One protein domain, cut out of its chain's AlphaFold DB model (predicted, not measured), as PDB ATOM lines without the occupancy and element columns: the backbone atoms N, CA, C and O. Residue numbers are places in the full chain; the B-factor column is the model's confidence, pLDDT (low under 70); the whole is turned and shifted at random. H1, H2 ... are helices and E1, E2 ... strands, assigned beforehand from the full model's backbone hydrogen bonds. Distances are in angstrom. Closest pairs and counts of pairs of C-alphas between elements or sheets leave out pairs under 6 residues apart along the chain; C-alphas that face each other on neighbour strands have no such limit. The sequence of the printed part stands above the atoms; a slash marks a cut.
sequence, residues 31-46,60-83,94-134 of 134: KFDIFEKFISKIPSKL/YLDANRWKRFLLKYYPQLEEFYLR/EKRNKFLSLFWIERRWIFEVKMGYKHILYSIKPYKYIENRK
ATOM      1  N   LYS A  31     133.396 137.893 168.600       93.19
ATOM      2  CA  LYS A  31     132.955 136.946 167.564       93.19
ATOM      3  C   LYS A  31     132.360 135.682 168.182       93.19
ATOM      4  O   LYS A  31     132.818 135.236 169.237       93.19
ATOM      5  N   PHE A  32     131.412 135.055 167.490       94.19
ATOM      6  CA  PHE A  32     130.737 133.849 167.963       94.19
ATOM      7  C   PHE A  32     131.731 132.726 168.276       94.19
ATOM      8  O   PHE A  32     131.620 132.089 169.315       94.19
ATOM      9  N   ASP A  33     132.734 132.491 167.424       95.06
ATOM     10  CA  ASP A  33     133.736 131.434 167.640       95.06
ATOM     11  C   ASP A  33     134.496 131.612 168.964       95.06
ATOM     12  O   ASP A  33     134.853 130.638 169.628       95.06
ATOM     13  N   ILE A  34     134.749 132.865 169.351       93.12
ATOM     14  CA  ILE A  34     135.438 133.207 170.597       93.12
ATOM     15  C   ILE A  34     134.490 132.989 171.775       93.12
ATOM     16  O   ILE A  34     134.879 132.353 172.754       93.12
ATOM     17  N   PHE A  35     133.240 133.445 171.651       93.50
ATOM     18  CA  PHE A  35     132.182 133.174 172.625       93.50
ATOM     19  C   PHE A  35     132.018 131.669 172.869       93.50
ATOM     20  O   PHE A  35     132.051 131.219 174.011       93.50
ATOM     21  N   GLU A  36     131.905 130.875 171.806       94.00
ATOM     22  CA  GLU A  36     131.707 129.430 171.876       94.00
ATOM     23  C   GLU A  36     132.878 128.740 172.582       94.00
ATOM     24  O   GLU A  36     132.665 127.935 173.490       94.00
ATOM     25  N   LYS A  37     134.121 129.112 172.240       92.56
ATOM     26  CA  LYS A  37     135.322 128.616 172.927       92.56
ATOM     27  C   LYS A  37     135.329 128.987 174.405       92.56
ATOM     28  O   LYS A  37     135.599 128.121 175.233       92.56
ATOM     29  N   PHE A  38     135.037 130.241 174.739       90.50
ATOM     30  CA  PHE A  38     135.026 130.715 176.121       90.50
ATOM     31  C   PHE A  38     133.970 129.980 176.943       90.50
ATOM     32  O   PHE A  38     134.278 129.382 177.973       90.50
ATOM     33  N   ILE A  39     132.737 129.958 176.446       90.69
ATOM     34  CA  ILE A  39     131.618 129.374 177.165       90.69
ATOM     35  C   ILE A  39     131.761 127.861 177.291       90.69
ATOM     36  O   ILE A  39     131.470 127.330 178.351       90.69
ATOM     37  N   SER A  40     132.319 127.159 176.301       90.31
ATOM     38  CA  SER A  40     132.546 125.707 176.407       90.31
ATOM     39  C   SER A  40     133.422 125.276 177.594       90.31
ATOM     40  O   SER A  40     133.382 124.111 177.987       90.31
ATOM     41  N   LYS A  41     134.196 126.203 178.179       89.00
ATOM     42  CA  LYS A  41     135.011 125.965 179.379       89.00
ATOM     43  C   LYS A  41     134.203 126.081 180.678       89.00
ATOM     44  O   LYS A  41     134.700 125.714 181.740       89.00
ATOM     45  N   ILE A  42     132.977 126.604 180.616       86.31
ATOM     46  CA  ILE A  42     132.118 126.822 181.778       86.31
ATOM     47  C   ILE A  42     131.314 125.546 182.078       86.31
ATOM     48  O   ILE A  42     130.720 124.975 181.161       86.31
ATOM     49  N   PRO A  43     131.247 125.108 183.350       78.00
ATOM     50  CA  PRO A  43     130.563 123.881 183.758       78.00
ATOM     51  C   PRO A  43     129.119 123.756 183.259       78.00
ATOM     52  O   PRO A  43     128.346 124.713 183.273       78.00
ATOM     53  N   SER A  44     128.723 122.531 182.909       74.50
ATOM     54  CA  SER A  44     127.436 122.217 182.268       74.50
ATOM     55  C   SER A  44     126.202 122.315 183.174       74.50
ATOM     56  O   SER A  44     125.083 122.184 182.687       74.50
ATOM     57  N   LYS A  45     126.372 122.573 184.480       87.62
ATOM     58  CA  LYS A  45     125.262 122.733 185.446       87.62
ATOM     59  C   LYS A  45     124.544 124.082 185.335       87.62
ATOM     60  O   LYS A  45     123.715 124.420 186.183       87.62
ATOM     61  N   LEU A  46     124.885 124.866 184.318       91.88
ATOM     62  CA  LEU A  46     124.266 126.146 184.052       91.88
ATOM     63  C   LEU A  46     122.785 125.952 183.702       91.88
ATOM     64  O   LEU A  46     122.440 125.241 182.762       91.88
ATOM     65  N   TYR A  60     125.813 135.227 165.188       92.56
ATOM     66  CA  TYR A  60     124.840 135.300 166.283       92.56
ATOM     67  C   TYR A  60     123.389 135.122 165.832       92.56
ATOM     68  O   TYR A  60     122.529 134.804 166.654       92.56
ATOM     69  N   LEU A  61     123.128 135.267 164.533       92.31
ATOM     70  CA  LEU A  61     121.828 135.072 163.906       92.31
ATOM     71  C   LEU A  61     121.671 133.693 163.240       92.31
ATOM     72  O   LEU A  61     120.667 133.441 162.574       92.31
ATOM     73  N   ASP A  62     122.619 132.768 163.428       93.75
ATOM     74  CA  ASP A  62     122.479 131.381 162.974       93.75
ATOM     75  C   ASP A  62     121.794 130.513 164.046       93.75
ATOM     76  O   ASP A  62     122.411 130.011 164.991       93.75
ATOM     77  N   ALA A  63     120.492 130.285 163.862       95.12
ATOM     78  CA  ALA A  63     119.687 129.442 164.743       95.12
ATOM     79  C   ALA A  63     120.212 128.000 164.860       95.12
ATOM     80  O   ALA A  63     120.147 127.396 165.932       95.12
ATOM     81  N   ASN A  64     120.741 127.427 163.775       95.38
ATOM     82  CA  ASN A  64     121.251 126.057 163.793       95.38
ATOM     83  C   ASN A  64     122.563 125.973 164.565       95.38
ATOM     84  O   ASN A  64     122.801 124.990 165.270       95.38
ATOM     85  N   ARG A  65     123.404 127.003 164.453       95.62
ATOM     86  CA  ARG A  65     124.635 127.097 165.231       95.62
ATOM     87  C   ARG A  65     124.339 127.176 166.723       95.62
ATOM     88  O   ARG A  65     124.873 126.363 167.475       95.62
ATOM     89  N   TRP A  66     123.416 128.048 167.129       96.38
ATOM     90  CA  TRP A  66     122.949 128.098 168.514       96.38
ATOM     91  C   TRP A  66     122.363 126.770 168.990       96.38
ATOM     92  O   TRP A  66     122.732 126.294 170.060       96.38
ATOM     93  N   LYS A  67     121.501 126.123 168.195       96.94
ATOM     94  CA  LYS A  67     120.938 124.809 168.537       96.94
ATOM     95  C   LYS A  67     122.033 123.773 168.805       96.94
ATOM     96  O   LYS A  67     121.993 123.102 169.833       96.94
ATOM     97  N   ARG A  68     123.015 123.638 167.902       97.00
ATOM     98  CA  ARG A  68     124.137 122.696 168.076       97.00
ATOM     99  C   ARG A  68     124.945 123.018 169.330       97.00
ATOM    100  O   ARG A  68     125.247 122.110 170.098       97.00
ATOM    101  N   PHE A  69     125.252 124.293 169.540       95.62
ATOM    102  CA  PHE A  69     125.981 124.771 170.708       95.62
ATOM    103  C   PHE A  69     125.258 124.421 172.020       95.62
ATOM    104  O   PHE A  69     125.841 123.788 172.900       95.62
ATOM    105  N   LEU A  70     123.972 124.758 172.126       95.56
ATOM    106  CA  LEU A  70     123.177 124.540 173.334       95.56
ATOM    107  C   LEU A  70     122.967 123.049 173.611       95.56
ATOM    108  O   LEU A  70     123.121 122.623 174.748       95.56
ATOM    109  N   LEU A  71     122.699 122.235 172.587       95.31
ATOM    110  CA  LEU A  71     122.583 120.782 172.758       95.31
ATOM    111  C   LEU A  71     123.899 120.135 173.202       95.31
ATOM    112  O   LEU A  71     123.873 119.187 173.981       95.31
ATOM    113  N   LYS A  72     125.038 120.640 172.717       94.88
ATOM    114  CA  LYS A  72     126.357 120.086 173.031       94.88
ATOM    115  C   LYS A  72     126.832 120.452 174.436       94.88
ATOM    116  O   LYS A  72     127.348 119.586 175.135       94.88
ATOM    117  N   TYR A  73     126.694 121.717 174.831       93.12
ATOM    118  CA  TYR A  73     127.317 122.230 176.058       93.12
ATOM    119  C   TYR A  73     126.331 122.443 177.211       93.12
ATOM    120  O   TYR A  73     126.718 122.294 178.369       93.12
ATOM    121  N   TYR A  74     125.058 122.728 176.917       94.00
ATOM    122  CA  TYR A  74     124.034 123.019 177.928       94.00
ATOM    123  C   TYR A  74     122.695 122.334 177.630       94.00
ATOM    124  O   TYR A  74     121.659 122.999 177.527       94.00
ATOM    125  N   PRO A  75     122.663 120.995 177.513       93.38
ATOM    126  CA  PRO A  75     121.421 120.278 177.226       93.38
ATOM    127  C   PRO A  75     120.344 120.520 178.298       93.38
ATOM    128  O   PRO A  75     119.153 120.494 177.985       93.38
ATOM    129  N   GLN A  76     120.759 120.811 179.534       92.62
ATOM    130  CA  GLN A  76     119.893 121.076 180.687       92.62
ATOM    131  C   GLN A  76     119.593 122.569 180.910       92.62
ATOM    132  O   GLN A  76     119.026 122.914 181.942       92.62
ATOM    133  N   LEU A  77     119.958 123.457 179.974       95.06
ATOM    134  CA  LEU A  77     119.679 124.888 180.114       95.06
ATOM    135  C   LEU A  77     118.168 125.136 180.175       95.06
ATOM    136  O   LEU A  77     117.433 124.740 179.270       95.06
ATOM    137  N   GLU A  78     117.719 125.814 181.222       94.88
ATOM    138  CA  GLU A  78     116.310 126.134 181.451       94.88
ATOM    139  C   GLU A  78     115.959 127.456 180.757       94.88
ATOM    140  O   GLU A  78     114.986 127.547 180.004       94.88
ATOM    141  N   GLU A  79     116.807 128.472 180.933       95.75
ATOM    142  CA  GLU A  79     116.593 129.797 180.363       95.75
ATOM    143  C   GLU A  79     117.788 130.259 179.527       95.75
ATOM    144  O   GLU A  79     118.935 130.288 179.981       95.75
ATOM    145  N   PHE A  80     117.497 130.684 178.298       96.44
ATOM    146  CA  PHE A  80     118.468 131.312 177.419       96.44
ATOM    147  C   PHE A  80     118.005 132.713 177.031       96.44
ATOM    148  O   PHE A  80     116.907 132.895 176.501       96.44
ATOM    149  N   TYR A  81     118.869 133.691 177.284       97.12
ATOM    150  CA  TYR A  81     118.675 135.071 176.876       97.12
ATOM    151  C   TYR A  81     119.800 135.489 175.940       97.12
ATOM    152  O   TYR A  81     120.976 135.453 176.302       97.12
ATOM    153  N   LEU A  82     119.428 135.953 174.754       96.50
ATOM    154  CA  LEU A  82     120.326 136.606 173.812       96.50
ATOM    155  C   LEU A  82     119.823 138.023 173.568       96.50
ATOM    156  O   LEU A  82     118.631 138.225 173.342       96.50
ATOM    157  N   ARG A  83     120.728 138.997 173.572       95.62
ATOM    158  CA  ARG A  83     120.497 140.339 173.032       95.62
ATOM    159  C   ARG A  83     121.648 140.681 172.104       95.62
ATOM    160  O   ARG A  83     122.777 140.845 172.550       95.62
ATOM    161  N   GLU A  94     114.182 133.933 155.538       75.56
ATOM    162  CA  GLU A  94     114.491 132.500 155.591       75.56
ATOM    163  C   GLU A  94     115.341 132.123 156.812       75.56
ATOM    164  O   GLU A  94     115.147 131.068 157.426       75.56
ATOM    165  N   LYS A  95     116.277 132.994 157.213       77.62
ATOM    166  CA  LYS A  95     117.094 132.782 158.418       77.62
ATOM    167  C   LYS A  95     116.240 132.917 159.677       77.62
ATOM    168  O   LYS A  95     116.421 132.143 160.618       77.62
ATOM    169  N   ARG A  96     115.259 133.825 159.665       78.69
ATOM    170  CA  ARG A  96     114.280 134.008 160.748       78.69
ATOM    171  C   ARG A  96     113.460 132.751 161.002       78.69
ATOM    172  O   ARG A  96     113.322 132.344 162.152       78.69
ATOM    173  N   ASN A  97     113.001 132.090 159.941       84.00
ATOM    174  CA  ASN A  97     112.174 130.885 160.047       84.00
ATOM    175  C   ASN A  97     112.882 129.731 160.777       84.00
ATOM    176  O   ASN A  97     112.228 128.893 161.395       84.00
ATOM    177  N   LYS A  98     114.221 129.702 160.805       90.25
ATOM    178  CA  LYS A  98     114.979 128.672 161.539       90.25
ATOM    179  C   LYS A  98     114.830 128.791 163.065       90.25
ATOM    180  O   LYS A  98     114.926 127.777 163.766       90.25
ATOM    181  N   PHE A  99     114.528 129.988 163.577       92.56
ATOM    182  CA  PHE A  99     114.179 130.207 164.985       92.56
ATOM    183  C   PHE A  99     112.752 129.752 165.342       92.56
ATOM    184  O   PHE A  99     112.390 129.759 166.512       92.56
ATOM    185  N   LEU A 100     111.963 129.297 164.361       92.12
ATOM    186  CA  LEU A 100     110.636 128.703 164.559       92.12
ATOM    187  C   LEU A 100     110.661 127.165 164.524       92.12
ATOM    188  O   LEU A 100     109.617 126.524 164.469       92.12
ATOM    189  N   SER A 101     111.844 126.545 164.527       94.38
ATOM    190  CA  SER A 101     111.940 125.083 164.577       94.38
ATOM    191  C   SER A 101     111.478 124.518 165.927       94.38
ATOM    192  O   SER A 101     111.545 125.199 166.952       94.38
ATOM    193  N   LEU A 102     111.076 123.237 165.936       95.44
ATOM    194  CA  LEU A 102     110.586 122.530 167.131       95.44
ATOM    195  C   LEU A 102     111.502 122.691 168.349       95.44
ATOM    196  O   LEU A 102     111.012 122.886 169.450       95.44
ATOM    197  N   PHE A 103     112.823 122.722 168.146       95.88
ATOM    198  CA  PHE A 103     113.793 122.949 169.221       95.88
ATOM    199  C   PHE A 103     113.515 124.229 170.031       95.88
ATOM    200  O   PHE A 103     113.574 124.204 171.258       95.88
ATOM    201  N   TRP A 104     113.226 125.346 169.358       96.19
ATOM    202  CA  TRP A 104     112.965 126.628 170.023       96.19
ATOM    203  C   TRP A 104     111.575 126.651 170.661       96.19
ATOM    204  O   TRP A 104     111.415 127.145 171.778       96.19
ATOM    205  N   ILE A 105     110.590 126.057 169.976       94.56
ATOM    206  CA  ILE A 105     109.200 125.958 170.439       94.56
ATOM    207  C   ILE A 105     109.102 125.107 171.711       94.56
ATOM    208  O   ILE A 105     108.522 125.555 172.698       94.56
ATOM    209  N   GLU A 106     109.696 123.913 171.722       95.38
ATOM    210  CA  GLU A 106     109.681 122.985 172.863       95.38
ATOM    211  C   GLU A 106     110.359 123.587 174.095       95.38
ATOM    212  O   GLU A 106     109.872 123.435 175.214       95.38
ATOM    213  N   ARG A 107     111.445 124.344 173.895       94.69
ATOM    214  CA  ARG A 107     112.108 125.094 174.973       94.69
ATOM    215  C   ARG A 107     111.384 126.375 175.367       94.69
ATOM    216  O   ARG A 107     111.796 127.034 176.319       94.69
ATOM    217  N   ARG A 108     110.310 126.732 174.658       95.75
ATOM    218  CA  ARG A 108     109.552 127.970 174.856       95.75
ATOM    219  C   ARG A 108     110.458 129.197 174.807       95.75
ATOM    220  O   ARG A 108     110.307 130.117 175.605       95.75
ATOM    221  N   TRP A 109     111.420 129.217 173.893       95.50
ATOM    222  CA  TRP A 109     112.306 130.358 173.684       95.50
ATOM    223  C   TRP A 109     111.877 131.099 172.424       95.50
ATOM    224  O   TRP A 109     111.794 130.519 171.345       95.50
ATOM    225  N   ILE A 110     111.594 132.390 172.569       94.62
ATOM    226  CA  ILE A 110     111.062 133.227 171.497       94.62
ATOM    227  C   ILE A 110     112.172 134.091 170.943       94.62
ATOM    228  O   ILE A 110     112.849 134.795 171.693       94.62
ATOM    229  N   PHE A 111     112.297 134.063 169.621       94.75
ATOM    230  CA  PHE A 111     113.098 135.009 168.870       94.75
ATOM    231  C   PHE A 111     112.270 136.251 168.522       94.75
ATOM    232  O   PHE A 111     111.197 136.149 167.929       94.75
ATOM    233  N   GLU A 112     112.776 137.428 168.870       93.25
ATOM    234  CA  GLU A 112     112.155 138.722 168.595       93.25
ATOM    235  C   GLU A 112     113.130 139.656 167.886       93.25
ATOM    236  O   GLU A 112     114.330 139.659 168.168       93.25
ATOM    237  N   VAL A 113     112.583 140.514 167.025       92.69
ATOM    238  CA  VAL A 113     113.316 141.592 166.361       92.69
ATOM    239  C   VAL A 113     112.660 142.915 166.722       92.69
ATOM    240  O   VAL A 113     111.451 143.074 166.557       92.69
ATOM    241  N   LYS A 114     113.451 143.870 167.204       92.56
ATOM    242  CA  LYS A 114     113.024 145.250 167.444       92.56
ATOM    243  C   LYS A 114     113.870 146.182 166.595       92.56
ATOM    244  O   LYS A 114     115.093 146.164 166.697       92.56
ATOM    245  N   MET A 115     113.214 146.993 165.778       89.88
ATOM    246  CA  MET A 115     113.860 147.981 164.920       89.88
ATOM    247  C   MET A 115     113.699 149.367 165.544       89.88
ATOM    248  O   MET A 115     112.589 149.777 165.881       89.88
ATOM    249  N   GLY A 116     114.811 150.068 165.733       86.31
ATOM    250  CA  GLY A 116     114.862 151.489 166.068       86.31
ATOM    251  C   GLY A 116     115.457 152.300 164.916       86.31
ATOM    252  O   GLY A 116     115.817 151.751 163.882       86.31
ATOM    253  N   TYR A 117     115.611 153.613 165.112       81.69
ATOM    254  CA  TYR A 117     116.042 154.542 164.054       81.69
ATOM    255  C   TYR A 117     117.402 154.198 163.411       81.69
ATOM    256  O   TYR A 117     117.606 154.460 162.231       81.69
ATOM    257  N   LYS A 118     118.338 153.611 164.173       85.25
ATOM    258  CA  LYS A 118     119.685 153.220 163.697       85.25
ATOM    259  C   LYS A 118     120.169 151.868 164.214       85.25
ATOM    260  O   LYS A 118     121.308 151.484 163.969       85.25
ATOM    261  N   HIS A 119     119.334 151.171 164.973       87.56
ATOM    262  CA  HIS A 119     119.740 149.964 165.676       87.56
ATOM    263  C   HIS A 119     118.664 148.908 165.531       87.56
ATOM    264  O   HIS A 119     117.474 149.193 165.667       87.56
ATOM    265  N   ILE A 120     119.104 147.682 165.307       91.44
ATOM    266  CA  ILE A 120     118.268 146.498 165.302       91.44
ATOM    267  C   ILE A 120     118.698 145.660 166.492       91.44
ATOM    268  O   ILE A 120     119.877 145.355 166.677       91.44
ATOM    269  N   LEU A 121     117.722 145.320 167.323       93.56
ATOM    270  CA  LEU A 121     117.888 144.407 168.434       93.56
ATOM    271  C   LEU A 121     117.238 143.082 168.065       93.56
ATOM    272  O   LEU A 121     116.012 142.966 168.019       93.56
ATOM    273  N   TYR A 122     118.076 142.078 167.867       93.94
ATOM    274  CA  TYR A 122     117.660 140.689 167.827       93.94
ATOM    275  C   TYR A 122     117.745 140.118 169.231       93.94
ATOM    276  O   TYR A 122     118.726 140.334 169.945       93.94
ATOM    277  N   SER A 123     116.724 139.391 169.657       95.06
ATOM    278  CA  SER A 123     116.738 138.797 170.984       95.06
ATOM    279  C   SER A 123     116.119 137.419 171.016       95.06
ATOM    280  O   SER A 123     115.193 137.132 170.269       95.06
ATOM    281  N   ILE A 124     116.641 136.584 171.907       96.75
ATOM    282  CA  ILE A 124     116.027 135.324 172.309       96.75
ATOM    283  C   ILE A 124     115.726 135.454 173.790       96.75
ATOM    284  O   ILE A 124     116.560 135.958 174.542       96.75
ATOM    285  N   LYS A 125     114.537 135.044 174.213       95.69
ATOM    286  CA  LYS A 125     114.161 135.037 175.627       95.69
ATOM    287  C   LYS A 125     113.158 133.921 175.912       95.69
ATOM    288  O   LYS A 125     112.388 133.567 175.015       95.69
ATOM    289  N   PRO A 126     113.098 133.392 177.142       94.75
ATOM    290  CA  PRO A 126     112.037 132.485 177.541       94.75
ATOM    291  C   PRO A 126     110.673 133.164 177.442       94.75
ATOM    292  O   PRO A 126     110.500 134.323 177.832       94.75
ATOM    293  N   TYR A 127     109.692 132.423 176.948       91.00
ATOM    294  CA  TYR A 127     108.296 132.795 177.022       91.00
ATOM    295  C   TYR A 127     107.832 132.640 178.465       91.00
ATOM    296  O   TYR A 127     107.612 131.531 178.955       91.00
ATOM    297  N   LYS A 128     107.694 133.767 179.155       80.94
ATOM    298  CA  LYS A 128     107.005 133.823 180.440       80.94
ATOM    299  C   LYS A 128     105.555 134.166 180.124       80.94
ATOM    300  O   LYS A 128     105.298 135.216 179.533       80.94
ATOM    301  N   TYR A 129     104.625 133.266 180.454       58.62
ATOM    302  CA  TYR A 129     103.207 133.616 180.466       58.62
ATOM    303  C   TYR A 129     103.068 134.891 181.296       58.62
ATOM    304  O   TYR A 129     103.580 134.965 182.413       58.62
ATOM    305  N   ILE A 130     102.402 135.901 180.744       50.28
ATOM    306  CA  ILE A 130     101.815 136.935 181.583       50.28
ATOM    307  C   ILE A 130     100.761 136.181 182.392       50.28
ATOM    308  O   ILE A 130      99.730 135.799 181.842       50.28
ATOM    309  N   GLU A 131     101.042 135.876 183.660       45.34
ATOM    310  CA  GLU A 131      99.973 135.535 184.589       45.34
ATOM    311  C   GLU A 131      98.975 136.689 184.535       45.34
ATOM    312  O   GLU A 131      99.327 137.855 184.728       45.34
ATOM    313  N   ASN A 132      97.754 136.343 184.139       39.31
ATOM    314  CA  ASN A 132      96.640 137.252 183.964       39.31
ATOM    315  C   ASN A 132      96.579 138.241 185.132       39.31
ATOM    316  O   ASN A 132      96.403 137.833 186.281       39.31
ATOM    317  N   ARG A 133      96.656 139.542 184.829       37.38
ATOM    318  CA  ARG A 133      96.077 140.551 185.717       37.38
ATOM    319  C   ARG A 133      94.575 140.257 185.771       37.38
ATOM    320  O   ARG A 133      93.869 140.538 184.804       37.38
ATOM    321  N   LYS A 134      94.144 139.584 186.838       36.34
ATOM    322  CA  LYS A 134      92.767 139.669 187.326       36.34
ATOM    323  C   LYS A 134      92.556 141.034 187.961       36.34
ATOM    324  O   LYS A 134      93.534 141.548 188.550       36.34
TER     325      LYS A 134
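This is residues 31 to 46, 60 to 83 and 94 to 134 of the 134 residues of the protein "Hypothetical protein" of Adineta steineri (UniProt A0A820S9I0). A three-stranded antiparallel sheet, with E2 and E3 forming a hairpin whose turn sticks out at residues 115 to 120, has the short helix H3 over its edge strand E2. H2 meets H3, and H1 lies beyond H2, side by side with it and away from the sheet; residues 129 to 134 stick out as a tail. The 81 printed residues hold H1, H2, E1, H3, H4, E2 and E3 along the chain, a mixed class with sheet order E1, E3, E2. The whole is only just loose, close to compact, with a radius of gyration of the C-alphas of 14.2 A and spans of 43 by 35 by 21 A.

H1, residues 32 to 39, and H2, residues 63 to 73, are close but not clearly touching, the C-alphas of Glu 36 and Phe 69 being closest at 7.5 A, at a shallow tilt of 19 degrees, the same way. H2 touches H3, residues 94 to 100, closest at the C-alphas of Ala 63 and Phe 99, 5.6 A. E1, residues 79 to 83, is antiparallel to E3, residues 120 to 126, with N 82 and O 124 at 2.9 A. E2, residues 109 to 115, forms a hairpin with E3, with N 112 and O 123 at 2.8 A. H3 is on the sheet, and the C-alphas of Phe 99 and Phe 111 in E2 are 6.3 A apart. H4, residues 102 to 106, only grazes the sheet with residues 103 to 105. Every O i to N i+4 pair is within hydrogen-bond range in H1, H2 and H4; H3 has 0 of 3, but 4 of 4 O i to N i+3 pairs.

H1 begins at C-alpha 32 (130.737, 133.849, 167.963), and E3 ends at C-alpha 126 (112.037, 132.485, 177.541). From first to last C-alpha, H2 is 15.4 A long, E2 19.7 A and E3 19.6 A.

Residues 47 to 59 and 84 to 93 are not printed, with C-alpha gaps of 20.0 A across each cut. Mean pLDDT of the printed part is 88.4; residues 129 to 134 are under 70.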